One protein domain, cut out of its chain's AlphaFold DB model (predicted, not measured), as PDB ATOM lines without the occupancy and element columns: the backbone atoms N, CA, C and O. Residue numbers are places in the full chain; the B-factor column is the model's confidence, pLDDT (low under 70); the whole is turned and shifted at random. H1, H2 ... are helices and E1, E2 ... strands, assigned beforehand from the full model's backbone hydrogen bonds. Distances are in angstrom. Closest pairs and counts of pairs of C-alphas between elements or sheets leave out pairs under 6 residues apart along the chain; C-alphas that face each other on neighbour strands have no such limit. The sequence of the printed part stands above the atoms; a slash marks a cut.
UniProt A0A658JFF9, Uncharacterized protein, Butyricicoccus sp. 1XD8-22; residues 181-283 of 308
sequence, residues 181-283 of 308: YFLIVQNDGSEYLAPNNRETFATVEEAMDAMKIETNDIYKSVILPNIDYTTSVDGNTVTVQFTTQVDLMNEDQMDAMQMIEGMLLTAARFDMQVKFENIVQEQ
ATOM      1  N   TYR A 181     144.510 119.367 153.202       97.88
ATOM      2  CA  TYR A 181     143.433 119.717 154.129       97.88
ATOM      3  C   TYR A 181     142.591 120.890 153.615       97.88
ATOM      4  O   TYR A 181     143.116 121.898 153.141       97.88
ATOM      5  N   PHE A 182     141.277 120.753 153.762       97.88
ATOM      6  CA  PHE A 182     140.247 121.706 153.353       97.88
ATOM      7  C   PHE A 182     139.303 121.997 154.519       97.88
ATOM      8  O   PHE A 182     139.257 121.241 155.487       97.88
ATOM      9  N   LEU A 183     138.528 123.074 154.414       97.12
ATOM     10  CA  LEU A 183     137.485 123.403 155.377       97.12
ATOM     11  C   LEU A 183     136.235 122.573 155.079       97.12
ATOM     12  O   LEU A 183     135.761 122.546 153.944       97.12
ATOM     13  N   ILE A 184     135.677 121.942 156.104       95.50
ATOM     14  CA  ILE A 184     134.344 121.342 156.076       95.50
ATOM     15  C   ILE A 184     133.487 121.978 157.169       95.50
ATOM     16  O   ILE A 184     133.968 122.240 158.273       95.50
ATOM     17  N   VAL A 185     132.222 122.242 156.845       94.94
ATOM     18  CA  VAL A 185     131.247 122.846 157.760       94.94
ATOM     19  C   VAL A 185     130.088 121.873 157.938       94.94
ATOM     20  O   VAL A 185     129.410 121.550 156.962       94.94
ATOM     21  N   GLN A 186     129.867 121.401 159.164       92.75
ATOM     22  CA  GLN A 186     128.738 120.522 159.484       92.75
ATOM     23  C   GLN A 186     127.422 121.315 159.544       92.75
ATOM     24  O   GLN A 186     127.413 122.549 159.618       92.75
ATOM     25  N   ASN A 187     126.275 120.629 159.549       91.88
ATOM     26  CA  ASN A 187     124.953 121.271 159.563       91.88
ATOM     27  C   ASN A 187     124.692 122.117 160.820       91.88
ATOM     28  O   ASN A 187     123.849 123.017 160.786       91.88
ATOM     29  N   ASP A 188     125.373 121.830 161.930       90.69
ATOM     30  CA  ASP A 188     125.293 122.615 163.166       90.69
ATOM     31  C   ASP A 188     126.167 123.887 163.141       90.69
ATOM     32  O   ASP A 188     126.105 124.700 164.066       90.69
ATOM     33  N   GLY A 189     126.930 124.092 162.060       93.00
ATOM     34  CA  GLY A 189     127.847 125.211 161.868       93.00
ATOM     35  C   GLY A 189     129.232 125.001 162.482       93.00
ATOM     36  O   GLY A 189     130.022 125.943 162.500       93.00
ATOM     37  N   SER A 190     129.532 123.812 163.011       94.00
ATOM     38  CA  SER A 190     130.891 123.454 163.415       94.00
ATOM     39  C   SER A 190     131.804 123.313 162.195       94.00
ATOM     40  O   SER A 190     131.393 122.847 161.132       94.00
ATOM     41  N   GLU A 191     133.047 123.756 162.350       95.75
ATOM     42  CA  GLU A 191     134.036 123.854 161.279       95.75
ATOM     43  C   GLU A 191     135.254 123.000 161.614       95.75
ATOM     44  O   GLU A 191     135.763 123.058 162.738       95.75
ATOM     45  N   TYR A 192     135.733 122.242 160.629       97.44
ATOM     46  CA  TYR A 192     136.872 121.340 160.771       97.44
ATOM     47  C   TYR A 192     137.776 121.385 159.544       97.44
ATOM     48  O   TYR A 192     137.347 121.711 158.439       97.44
ATOM     49  N   LEU A 193     139.034 120.997 159.739       97.88
ATOM     50  CA  LEU A 193     139.986 120.764 158.662       97.88
ATOM     51  C   LEU A 193     140.012 119.276 158.315       97.88
ATOM     52  O   LEU A 193     140.437 118.460 159.129       97.88
ATOM     53  N   ALA A 194     139.596 118.911 157.108       96.88
ATOM     54  CA  ALA A 194     139.505 117.520 156.676       96.88
ATOM     55  C   ALA A 194     140.103 117.319 155.277       96.88
ATOM     56  O   ALA A 194     140.093 118.244 154.458       96.88
ATOM     57  N   PRO A 195     140.626 116.121 154.971       95.31
ATOM     58  CA  PRO A 195     141.086 115.813 153.629       95.31
ATOM     59  C   PRO A 195     139.917 115.637 152.657       95.31
ATOM     60  O   PRO A 195     138.946 114.951 152.959       95.31
ATOM     61  N   ASN A 196     140.026 116.221 151.462       91.12
ATOM     62  CA  ASN A 196     139.004 116.108 150.417       91.12
ATOM     63  C   ASN A 196     139.071 114.727 149.753       91.12
ATOM     64  O   ASN A 196     139.849 114.526 148.820       91.12
ATOM     65  N   ASN A 197     138.308 113.772 150.295       87.19
ATOM     66  CA  ASN A 197     138.278 112.363 149.870       87.19
ATOM     67  C   ASN A 197     139.683 111.743 149.746       87.19
ATOM     68  O   ASN A 197     139.936 110.903 148.884       87.19
ATOM     69  N   ARG A 198     140.621 112.248 150.563       91.81
ATOM     70  CA  ARG A 198     142.032 111.834 150.619       91.81
ATOM     71  C   ARG A 198     142.688 111.706 149.240       91.81
ATOM     72  O   ARG A 198     143.477 110.791 149.017       91.81
ATOM     73  N   GLU A 199     142.410 112.643 148.327       94.19
ATOM     74  CA  GLU A 199     143.164 112.734 147.072       94.19
ATOM     75  C   GLU A 199     144.667 112.829 147.381       94.19
ATOM     76  O   GLU A 199     145.106 113.690 148.145       94.19
ATOM     77  N   THR A 200     145.445 111.900 146.821       95.62
ATOM     78  CA  THR A 200     146.871 111.750 147.123       95.62
ATOM     79  C   THR A 200     147.742 112.454 146.094       95.62
ATOM     80  O   THR A 200     147.511 112.321 144.889       95.62
ATOM     81  N   PHE A 201     148.816 113.084 146.553       96.88
ATOM     82  CA  PHE A 201     149.753 113.845 145.734       96.88
ATOM     83  C   PHE A 201     151.171 113.292 145.851       96.88
ATOM     84  O   PHE A 201     151.576 112.768 146.890       96.88
ATOM     85  N   ALA A 202     151.954 113.427 144.780       96.44
ATOM     86  CA  ALA A 202     153.332 112.946 144.781       96.44
ATOM     87  C   ALA A 202     154.259 113.892 145.556       96.44
ATOM     88  O   ALA A 202     155.252 113.442 146.132       96.44
ATOM     89  N   THR A 203     153.949 115.193 145.575       97.50
ATOM     90  CA  THR A 203     154.762 116.206 146.259       97.50
ATOM     91  C   THR A 203     153.925 117.168 147.097       97.50
ATOM     92  O   THR A 203     152.734 117.371 146.853       97.50
ATOM     93  N   VAL A 204     154.572 117.796 148.086       98.00
ATOM     94  CA  VAL A 204     153.933 118.800 148.945       98.00
ATOM     95  C   VAL A 204     153.489 120.025 148.146       98.00
ATOM     96  O   VAL A 204     152.488 120.641 148.484       98.00
ATOM     97  N   GLU A 205     154.203 120.392 147.079       98.25
ATOM     98  CA  GLU A 205     153.828 121.514 146.219       98.25
ATOM     99  C   GLU A 205     152.529 121.233 145.466       98.25
ATOM    100  O   GLU A 205     151.660 122.100 145.434       98.25
ATOM    101  N   GLU A 206     152.363 120.020 144.926       98.00
ATOM    102  CA  GLU A 206     151.113 119.603 144.277       98.00
ATOM    103  C   GLU A 206     149.944 119.624 145.270       98.00
ATOM    104  O   GLU A 206     148.887 120.179 144.966       98.00
ATOM    105  N   ALA A 207     150.156 119.094 146.480       97.88
ATOM    106  CA  ALA A 207     149.157 119.119 147.543       97.88
ATOM    107  C   ALA A 207     148.786 120.558 147.946       97.88
ATOM    108  O   ALA A 207     147.608 120.905 148.058       97.88
ATOM    109  N   MET A 208     149.781 121.429 148.117       98.06
ATOM    110  CA  MET A 208     149.570 122.837 148.448       98.06
ATOM    111  C   MET A 208     148.842 123.583 147.331       98.06
ATOM    112  O   MET A 208     147.993 124.414 147.627       98.06
ATOM    113  N   ASP A 209     149.119 123.310 146.058       97.06
ATOM    114  CA  ASP A 209     148.378 123.931 144.955       97.06
ATOM    115  C   ASP A 209     146.929 123.425 144.876       97.06
ATOM    116  O   ASP A 209     146.023 124.215 144.596       97.06
ATOM    117  N   ALA A 210     146.682 122.149 145.192       96.56
ATOM    118  CA  ALA A 210     145.335 121.580 145.217       96.56
ATOM    119  C   ALA A 210     144.417 122.265 146.243       96.56
ATOM    120  O   ALA A 210     143.226 122.426 145.980       96.56
ATOM    121  N   MET A 211     144.962 122.761 147.362       96.19
ATOM    122  CA  MET A 211     144.197 123.492 148.387       96.19
ATOM    123  C   MET A 211     143.469 124.729 147.843       96.19
ATOM    124  O   MET A 211     142.488 125.179 148.435       96.19
ATOM    125  N   LYS A 212     143.929 125.297 146.721       94.38
ATOM    126  CA  LYS A 212     143.328 126.478 146.080       94.38
ATOM    127  C   LYS A 212     142.059 126.153 145.287       94.38
ATOM    128  O   LYS A 212     141.376 127.070 144.835       94.38
ATOM    129  N   ILE A 213     141.774 124.873 145.046       91.19
ATOM    130  CA  ILE A 213     140.738 124.425 144.114       91.19
ATOM    131  C   ILE A 213     139.613 123.739 144.888       91.19
ATOM    132  O   ILE A 213     139.789 122.663 145.449       91.19
ATOM    133  N   GLU A 214     138.420 124.328 144.854       90.56
ATOM    134  CA  GLU A 214     137.202 123.663 145.322       90.56
ATOM    135  C   GLU A 214     136.694 122.710 144.235       90.56
ATOM    136  O   GLU A 214     136.250 123.146 143.168       90.56
ATOM    137  N   THR A 215     136.779 121.401 144.478       84.62
ATOM    138  CA  THR A 215     136.340 120.379 143.512       84.62
ATOM    139  C   THR A 215     134.897 119.923 143.727       84.62
ATOM    140  O   THR A 215     134.319 119.295 142.838       84.62
ATOM    141  N   ASN A 216     134.295 120.246 144.876       87.38
ATOM    142  CA  ASN A 216     132.914 119.911 145.216       87.38
ATOM    143  C   ASN A 216     132.312 120.907 146.231       87.38
ATOM    144  O   ASN A 216     132.959 121.862 146.659       87.38
ATOM    145  N   ASP A 217     131.042 120.698 146.592       87.19
ATOM    146  CA  ASP A 217     130.306 121.596 147.490       87.19
ATOM    147  C   ASP A 217     130.566 121.339 148.987       87.19
ATOM    148  O   ASP A 217     130.225 122.203 149.794       87.19
ATOM    149  N   ILE A 218     131.174 120.201 149.349       91.12
ATOM    150  CA  ILE A 218     131.427 119.779 150.739       91.12
ATOM    151  C   ILE A 218     132.714 120.415 151.273       91.12
ATOM    152  O   ILE A 218     132.709 120.998 152.354       91.12
ATOM    153  N   TYR A 219     133.803 120.330 150.507       94.31
ATOM    154  CA  TYR A 219     135.116 120.815 150.926       94.31
ATOM    155  C   TYR A 219     135.401 122.192 150.330       94.31
ATOM    156  O   TYR A 219     135.386 122.383 149.111       94.31
ATOM    157  N   LYS A 220     135.676 123.157 151.206       95.69
ATOM    158  CA  LYS A 220     135.979 124.546 150.864       95.69
ATOM    159  C   LYS A 220     137.460 124.828 150.977       95.69
ATOM    160  O   LYS A 220     138.163 124.251 151.807       95.69
ATOM    161  N   SER A 221     137.947 125.713 150.114       96.75
ATOM    162  CA  SER A 221     139.339 126.133 150.196       96.75
ATOM    163  C   SER A 221     139.559 126.863 151.517       96.75
ATOM    164  O   SER A 221     138.788 127.748 151.879       96.75
ATOM    165  N   VAL A 222     140.635 126.514 152.220       96.38
ATOM    166  CA  VAL A 222     141.105 127.282 153.383       96.38
ATOM    167  C   VAL A 222     141.908 128.514 152.959       96.38
ATOM    168  O   VAL A 222     142.331 129.295 153.803       96.38
ATOM    169  N   ILE A 223     142.169 128.696 151.661       97.38
ATOM    170  CA  ILE A 223     142.922 129.841 151.154       97.38
ATOM    171  C   ILE A 223     141.990 131.045 151.084       97.38
ATOM    172  O   ILE A 223     141.012 131.041 150.336       97.38
ATOM    173  N   LEU A 224     142.304 132.087 151.859       95.69
ATOM    174  CA  LEU A 224     141.448 133.266 151.962       95.69
ATOM    175  C   LEU A 224     141.229 133.951 150.601       95.69
ATOM    176  O   LEU A 224     142.133 133.980 149.752       95.69
ATOM    177  N   PRO A 225     140.063 134.589 150.391       91.69
ATOM    178  CA  PRO A 225     139.786 135.318 149.163       91.69
ATOM    179  C   PRO A 225     140.859 136.370 148.853       91.69
ATOM    180  O   PRO A 225     141.205 137.197 149.691       91.69
ATOM    181  N   ASN A 226     141.310 136.417 147.598       89.25
ATOM    182  CA  ASN A 226     142.349 137.336 147.104       89.25
ATOM    183  C   ASN A 226     143.767 137.090 147.652       89.25
ATOM    184  O   ASN A 226     144.660 137.896 147.374       89.25
ATOM    185  N   ILE A 227     143.993 135.989 148.373       95.31
ATOM    186  CA  ILE A 227     145.332 135.501 148.699       95.31
ATOM    187  C   ILE A 227     145.749 134.466 147.654       95.31
ATOM    188  O   ILE A 227     144.984 133.587 147.271       95.31
ATOM    189  N   ASP A 228     146.989 134.579 147.191       96.81
ATOM    190  CA  ASP A 228     147.643 133.575 146.355       96.81
ATOM    191  C   ASP A 228     149.110 133.463 146.775       96.81
ATOM    192  O   ASP A 228     149.687 134.409 147.328       96.81
ATOM    193  N   TYR A 229     149.725 132.320 146.513       98.25
ATOM    194  CA  TYR A 229     151.084 131.996 146.932       98.25
ATOM    195  C   TYR A 229     151.772 131.062 145.946       98.25
ATOM    196  O   TYR A 229     151.143 130.361 145.157       98.25
ATOM    197  N   THR A 230     153.092 131.009 146.045       98.19
ATOM    198  CA  THR A 230     153.916 129.986 145.400       98.19
ATOM    199  C   THR A 230     154.656 129.189 146.457       98.19
ATOM    200  O   THR A 230     155.041 129.749 147.485       98.19
ATOM    201  N   THR A 231     154.907 127.915 146.187       98.25
ATOM    202  CA  THR A 231     155.685 127.041 147.064       98.25
ATOM    203  C   THR A 231     157.059 126.742 146.481       98.25
ATOM    204  O   THR A 231     157.255 126.690 145.266       98.25
ATOM    205  N   SER A 232     158.038 126.542 147.357       97.94
ATOM    206  CA  SER A 232     159.329 125.949 146.997       97.94
ATOM    207  C   SER A 232     159.859 125.110 148.150       97.94
ATOM    208  O   SER A 232     159.591 125.421 149.310       97.94
ATOM    209  N   VAL A 233     160.603 124.053 147.840       98.31
ATOM    210  CA  VAL A 233     161.117 123.108 148.833       98.31
ATOM    211  C   VAL A 233     162.630 123.223 148.959       98.31
ATOM    212  O   VAL A 233     163.353 123.213 147.963       98.31
ATOM    213  N   ASP A 234     163.104 123.298 150.202       96.88
ATOM    214  CA  ASP A 234     164.515 123.174 150.568       96.88
ATOM    215  C   ASP A 234     164.656 122.205 151.749       96.88
ATOM    216  O   ASP A 234     164.204 122.471 152.866       96.88
ATOM    217  N   GLY A 235     165.254 121.040 151.495       95.31
ATOM    218  CA  GLY A 235     165.370 119.971 152.485       95.31
ATOM    219  C   GLY A 235     164.003 119.524 153.008       95.31
ATOM    220  O   GLY A 235     163.177 119.044 152.241       95.31
ATOM    221  N   ASN A 236     163.783 119.682 154.315       95.81
ATOM    222  CA  ASN A 236     162.547 119.289 154.999       95.81
ATOM    223  C   ASN A 236     161.615 120.480 155.292       95.81
ATOM    224  O   ASN A 236     160.811 120.450 156.227       95.81
ATOM    225  N   THR A 237     161.779 121.573 154.548       98.44
ATOM    226  CA  THR A 237     160.997 122.796 154.712       98.44
ATOM    227  C   THR A 237     160.384 123.206 153.381       98.44
ATOM    228  O   THR A 237     161.090 123.403 152.392       98.44
ATOM    229  N   VAL A 238     159.063 123.380 153.372       98.50
ATOM    230  CA  VAL A 238     158.346 124.051 152.290       98.50
ATOM    231  C   VAL A 238     158.209 125.530 152.636       98.50
ATOM    232  O   VAL A 238     157.759 125.903 153.716       98.50
ATOM    233  N   THR A 239     158.638 126.393 151.724       98.75
ATOM    234  CA  THR A 239     158.450 127.839 151.834       98.75
ATOM    235  C   THR A 239     157.203 128.232 151.058       98.75
ATOM    236  O   THR A 239     157.163 128.059 149.840       98.75
ATOM    237  N   VAL A 240     156.210 128.776 151.758       98.69
ATOM    238  CA  VAL A 240     155.004 129.389 151.194       98.69
ATOM    239  C   VAL A 240     155.249 130.890 151.079       98.69
ATOM    240  O   VAL A 240     155.296 131.610 152.076       98.69
ATOM    241  N   GLN A 241     155.417 131.365 149.852       98.38
ATOM    242  CA  GLN A 241     155.645 132.771 149.540       98.38
ATOM    243  C   GLN A 241     154.339 133.393 149.046       98.38
ATOM    244  O   GLN A 241     153.940 133.161 147.902       98.38
ATOM    245  N   PHE A 242     153.684 134.211 149.876       98.44
ATOM    246  CA  PHE A 242     152.486 134.937 149.449       98.44
ATOM    247  C   PHE A 242     152.832 135.969 148.371       98.44
ATOM    248  O   PHE A 242     153.828 136.696 148.470       98.44
ATOM    249  N   THR A 243     152.012 136.028 147.323       97.56
ATOM    250  CA  THR A 243     152.206 136.911 146.160       97.56
ATOM    251  C   THR A 243     152.014 138.386 146.516       97.56
ATOM    252  O   THR A 243     152.707 139.259 145.991       97.56
ATOM    253  N   THR A 244     151.109 138.660 147.450       95.94
ATOM    254  CA  THR A 244     150.868 139.961 148.075       95.94
ATOM    255  C   THR A 244     151.155 139.865 149.567       95.94
ATOM    256  O   THR A 244     151.158 138.780 150.142       95.94
ATOM    257  N   GLN A 245     151.474 141.003 150.186       96.38
ATOM    258  CA  GLN A 245     151.747 141.023 151.617       96.38
ATOM    259  C   GLN A 245     150.458 140.731 152.391       96.38
ATOM    260  O   GLN A 245     149.479 141.462 152.230       96.38
ATOM    261  N   VAL A 246     150.472 139.688 153.221       97.25
ATOM    262  CA  VAL A 246     149.322 139.256 154.026       97.25
ATOM    263  C   VAL A 246     149.409 139.871 155.418       97.25
ATOM    264  O   VAL A 246     150.408 139.704 156.121       97.25
ATOM    265  N   ASP A 247     148.361 140.583 155.819       97.06
ATOM    266  CA  ASP A 247     148.210 141.153 157.156       97.06
ATOM    267  C   ASP A 247     147.129 140.382 157.920       97.06
ATOM    268  O   ASP A 247     145.940 140.656 157.771       97.06
ATOM    269  N   LEU A 248     147.552 139.431 158.758       95.88
ATOM    270  CA  LEU A 248     146.657 138.526 159.490       95.88
ATOM    271  C   LEU A 248     145.750 139.255 160.495       95.88
ATOM    272  O   LEU A 248     144.788 138.680 160.987       95.88
ATOM    273  N   MET A 249     146.050 140.515 160.830       94.50
ATOM    274  CA  MET A 249     145.218 141.322 161.730       94.50
ATOM    275  C   MET A 249     144.015 141.961 161.024       94.50
ATOM    276  O   MET A 249     143.139 142.493 161.706       94.50
ATOM    277  N   ASN A 250     143.987 141.955 159.687       95.00
ATOM    278  CA  ASN A 250     142.878 142.493 158.894       95.00
ATOM    279  C   ASN A 250     141.870 141.421 158.462       95.00
ATOM    280  O   ASN A 250     140.820 141.774 157.928       95.00
ATOM    281  N   GLU A 251     142.190 140.152 158.691       94.25
ATOM    282  CA  GLU A 251     141.348 139.005 158.365       94.25
ATOM    283  C   GLU A 251     140.557 138.550 159.601       94.25
ATOM    284  O   GLU A 251     140.874 138.936 160.733       94.25
ATOM    285  N   ASP A 252     139.526 137.722 159.402       94.62
ATOM    286  CA  ASP A 252     138.914 137.021 160.531       94.62
ATOM    287  C   ASP A 252     139.947 136.088 161.179       94.62
ATOM    288  O   ASP A 252     140.715 135.405 160.498       94.62
ATOM    289  N   GLN A 253     139.997 136.085 162.513       93.81
ATOM    290  CA  GLN A 253     141.011 135.333 163.244       93.81
ATOM    291  C   GLN A 253     140.904 133.825 162.985       93.81
ATOM    292  O   GLN A 253     141.938 133.160 162.914       93.81
ATOM    293  N   MET A 254     139.683 133.292 162.886       93.69
ATOM    294  CA  MET A 254     139.461 131.869 162.658       93.69
ATOM    295  C   MET A 254     139.821 131.504 161.222       93.69
ATOM    296  O   MET A 254     140.641 130.609 161.034       93.69
ATOM    297  N   ASP A 255     139.316 132.249 160.236       95.75
ATOM    298  CA  ASP A 255     139.589 131.981 158.819       95.75
ATOM    299  C   ASP A 255     141.101 132.043 158.527       95.75
ATOM    300  O   ASP A 255     141.674 131.172 157.866       95.75
ATOM    301  N   ALA A 256     141.795 133.049 159.076       96.88
ATOM    302  CA  ALA A 256     143.243 133.175 158.939       96.88
ATOM    303  C   ALA A 256     143.993 132.020 159.615       96.88
ATOM    304  O   ALA A 256     144.987 131.532 159.072       96.88
ATOM    305  N   MET A 257     143.532 131.564 160.785       97.50
ATOM    306  CA  MET A 257     144.146 130.426 161.466       97.50
ATOM    307  C   MET A 257     143.926 129.134 160.680       97.50
ATOM    308  O   MET A 257     144.882 128.396 160.475       97.50
ATOM    309  N   GLN A 258     142.717 128.893 160.177       97.44
ATOM    310  CA  GLN A 258     142.392 127.728 159.352       97.44
ATOM    311  C   GLN A 258     143.216 127.690 158.060       97.44
ATOM    312  O   GLN A 258     143.689 126.619 157.682       97.44
ATOM    313  N   MET A 259     143.477 128.839 157.421       98.25
ATOM    314  CA  MET A 259     144.404 128.916 156.286       98.25
ATOM    315  C   MET A 259     145.810 128.433 156.670       98.25
ATOM    316  O   MET A 259     146.400 127.602 155.975       98.25
ATOM    317  N   ILE A 260     146.354 128.947 157.779       98.56
ATOM    318  CA  ILE A 260     147.695 128.585 158.255       98.56
ATOM    319  C   ILE A 260     147.746 127.110 158.676       98.56
ATOM    320  O   ILE A 260     148.633 126.382 158.230       98.56
ATOM    321  N   GLU A 261     146.804 126.643 159.495       98.62
ATOM    322  CA  GLU A 261     146.760 125.265 159.992       98.62
ATOM    323  C   GLU A 261     146.476 124.258 158.881       98.62
ATOM    324  O   GLU A 261     147.106 123.204 158.859       98.62
ATOM    325  N   GLY A 262     145.627 124.588 157.907       98.56
ATOM    326  CA  GLY A 262     145.387 123.738 156.742       98.56
ATOM    327  C   GLY A 262     146.658 123.522 155.919       98.56
ATOM    328  O   GLY A 262     146.942 122.397 155.504       98.56
ATOM    329  N   MET A 263     147.483 124.563 155.746       98.75
ATOM    330  CA  MET A 263     148.785 124.423 155.084       98.75
ATOM    331  C   MET A 263     149.758 123.601 155.936       98.75
ATOM    332  O   MET A 263     150.451 122.728 155.417       98.75
ATOM    333  N   LEU A 264     149.799 123.839 157.250       98.81
ATOM    334  CA  LEU A 264     150.660 123.087 158.166       98.81
ATOM    335  C   LEU A 264     150.305 121.596 158.209       98.81
ATOM    336  O   LEU A 264     151.203 120.764 158.138       98.81
ATOM    337  N   LEU A 265     149.017 121.254 158.287       98.62
ATOM    338  CA  LEU A 265     148.522 119.876 158.274       98.62
ATOM    339  C   LEU A 265     148.788 119.196 156.927       98.62
ATOM    340  O   LEU A 265     149.194 118.036 156.899       98.62
ATOM    341  N   THR A 266     148.637 119.928 155.820       98.56
ATOM    342  CA  THR A 266     148.991 119.431 154.482       98.56
ATOM    343  C   THR A 266     150.483 119.106 154.396       98.56
ATOM    344  O   THR A 266     150.844 118.004 154.000       98.56
ATOM    345  N   ALA A 267     151.369 120.007 154.834       98.56
ATOM    346  CA  ALA A 267     152.812 119.743 154.860       98.56
ATOM    347  C   ALA A 267     153.205 118.623 155.837       98.56
ATOM    348  O   ALA A 267     154.136 117.866 155.557       98.56
ATOM    349  N   ALA A 268     152.486 118.484 156.955       97.69
ATOM    350  CA  ALA A 268     152.717 117.430 157.938       97.69
ATOM    351  C   ALA A 268     152.531 116.028 157.346       97.69
ATOM    352  O   ALA A 268     153.247 115.114 157.742       97.69
ATOM    353  N   ARG A 269     151.647 115.855 156.351       96.50
ATOM    354  CA  ARG A 269     151.499 114.576 155.634       96.50
ATOM    355  C   ARG A 269     152.738 114.161 154.841       96.50
ATOM    356  O   ARG A 269     152.827 113.002 154.464       96.50
ATOM    357  N   PHE A 270     153.675 115.079 154.616       97.00
ATOM    358  CA  PHE A 270     154.960 114.837 153.957       97.00
ATOM    359  C   PHE A 270     156.140 114.915 154.941       97.00
ATOM    360  O   PHE A 270     157.287 115.005 154.510       97.00
ATOM    361  N   ASP A 271     155.870 114.947 156.251       96.44
ATOM    362  CA  ASP A 271     156.853 115.171 157.317       96.44
ATOM    363  C   ASP A 271     157.600 116.517 157.216       96.44
ATOM    364  O   ASP A 271     158.721 116.653 157.710       96.44
ATOM    365  N   MET A 272     156.995 117.543 156.606       98.12
ATOM    366  CA  MET A 272     157.661 118.820 156.321       98.12
ATOM    367  C   MET A 272     157.217 119.966 157.230       98.12
ATOM    368  O   MET A 272     156.052 120.103 157.597       98.12
ATOM    369  N   GLN A 273     158.160 120.861 157.534       98.44
ATOM    370  CA  GLN A 273     157.869 122.154 158.159       98.44
ATOM    371  C   GLN A 273     157.442 123.182 157.112       98.44
ATOM    372  O   GLN A 273     157.948 123.167 155.990       98.44
ATOM    373  N   VAL A 274     156.603 124.144 157.503       98.75
ATOM    374  CA  VAL A 274     156.232 125.276 156.641       98.75
ATOM    375  C   VAL A 274     156.913 126.548 157.122       98.75
ATOM    376  O   VAL A 274     156.823 126.913 158.294       98.75
ATOM    377  N   LYS A 275     157.562 127.259 156.206       98.62
ATOM    378  CA  LYS A 275     158.016 128.633 156.406       98.62
ATOM    379  C   LYS A 275     157.139 129.563 155.582       98.62
ATOM    380  O   LYS A 275     157.025 129.385 154.375       98.62
ATOM    381  N   PHE A 276     156.563 130.573 156.216       98.62
ATOM    382  CA  PHE A 276     155.769 131.574 155.514       98.62
ATOM    383  C   PHE A 276     156.600 132.819 155.226       98.62
ATOM    384  O   PHE A 276     157.320 133.313 156.094       98.62
ATOM    385  N   GLU A 277     156.477 133.350 154.015       98.19
ATOM    386  CA  GLU A 277     157.120 134.592 153.602       98.19
ATOM    387  C   GLU A 277     156.080 135.601 153.112       98.19
ATOM    388  O   GLU A 277     155.047 135.236 152.553       98.19
ATOM    389  N   ASN A 278     156.381 136.890 153.314       97.31
ATOM    390  CA  ASN A 278     155.499 138.022 152.998       97.31
ATOM    391  C   ASN A 278     154.218 138.098 153.856       97.31
ATOM    392  O   ASN A 278     153.180 138.577 153.408       97.31
ATOM    393  N   ILE A 279     154.329 137.692 155.124       96.75
ATOM    394  CA  ILE A 279     153.385 138.025 156.201       96.75
ATOM    395  C   ILE A 279     153.876 139.293 156.929       96.75
ATOM    396  O   ILE A 279     155.081 139.473 157.116       96.75
ATOM    397  N   VAL A 280     152.965 140.188 157.333       97.56
ATOM    398  CA  VAL A 280     153.292 141.414 158.093       97.56
ATOM    399  C   VAL A 280     153.780 141.101 159.511       97.56
ATOM    400  O   VAL A 280     154.720 141.729 160.000       97.56
ATOM    401  N   GLN A 281     153.116 140.172 160.195       96.38
ATOM    402  CA  GLN A 281     153.386 139.827 161.587       96.38
ATOM    403  C   GLN A 281     154.577 138.876 161.721       96.38
ATOM    404  O   GLN A 281     154.596 137.803 161.128       96.38
ATOM    405  N   GLU A 282     155.524 139.210 162.601       95.94
ATOM    406  CA  GLU A 282     156.537 138.246 163.060       95.94
ATOM    407  C   GLU A 282     155.943 137.222 164.037       95.94
ATOM    408  O   GLU A 282     156.351 136.065 164.046       95.94
ATOM    409  N   GLN A 283     154.976 137.637 164.863       96.12
ATOM    410  CA  GLN A 283     154.275 136.768 165.806       96.12
ATOM    411  C   GLN A 283     152.771 136.986 165.719       96.12
ATOM    412  O   GLN A 283     152.308 138.126 165.778       96.12
TER     413      GLN A 283
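This is residues 181 to 283 of the 308 residues of an uncharacterized protein of Butyricicoccus sp. 1XD8-22 (UniProt A0A658JFF9). A small three-stranded sheet, E3 E4 E5, has two helices over one face, the short H1 over E3 and the longer H2 over E5, set at a steep tilt to each other, and the hairpin E1-E2 packs on H2 away from that sheet. The printed part has 103 residues in the order E1 E2 H1 E3 E4 H2 E5; the larger sheet runs E3 - E4 - E5 and is mixed, the smaller E1 - E2 is antiparallel. The class is mixed, helices and strands. The whole is compact, with a radius of gyration of the C-alphas of 13.3 A and spans of 38 by 34 by 20 A.

E3 is residues 229 to 234, 16.5 A; E4 is 237 to 246, 20.2 A, and bends by 90 degrees at 243; E5 is 273 to 279, 16.6 A, ending at C-alpha 279 (153.385, 138.025, 156.201). H1 is residues 204 to 210 and H2 253 to 268, 22.0 A. E1, residues 181 to 185, begins at C-alpha 181 (143.433, 119.717, 154.129); E2, 191 to 200, 22.6 A, bends by 58 degrees at 197.

E3 and E4 form an antiparallel hairpin, with N 232 and O 239 at 3.0 A; E4 and E5 are parallel, with N 240 and O 275 at 2.8 A. E4, H2, E5 form a strand-helix-strand unit, two parallel neighbour strands with a helix between, its crossover right-handed. H1 and H2 lie on the same face, making two layers, helices over one face of a sheet: H1 is over E3 at a height over the sheet of 9.0 A, H2 over E5 at 9.5 A. The closest C-alphas of H2 and E5 are those of Leu 264 and Val 274, 6.2 A. H2 touches H1 with residues 263 to 267 alone, at a steep tilt of 45 degrees, opposite ways; the C-alphas of Val 204 and Ala 267 are closest, 6.1 A. In the antiparallel hairpin E1-E2, N 182 and O 194 are 2.9 A apart; the closest C-alphas of E1 and H2 are those of Tyr 181 and Gly 262, 5.2 A. E1 and E3 are apart. In H1 and H2 every O i to N i+4 pair is within hydrogen-bond range.

The C-alphas of Asp 188 and Gly 235 are farthest apart, 41.6 A. The printed part has no cut; the link H1 to E3, residues 211 to 228, is long. Mean pLDDT of the printed part is 96.0, and no printed residue is under 70.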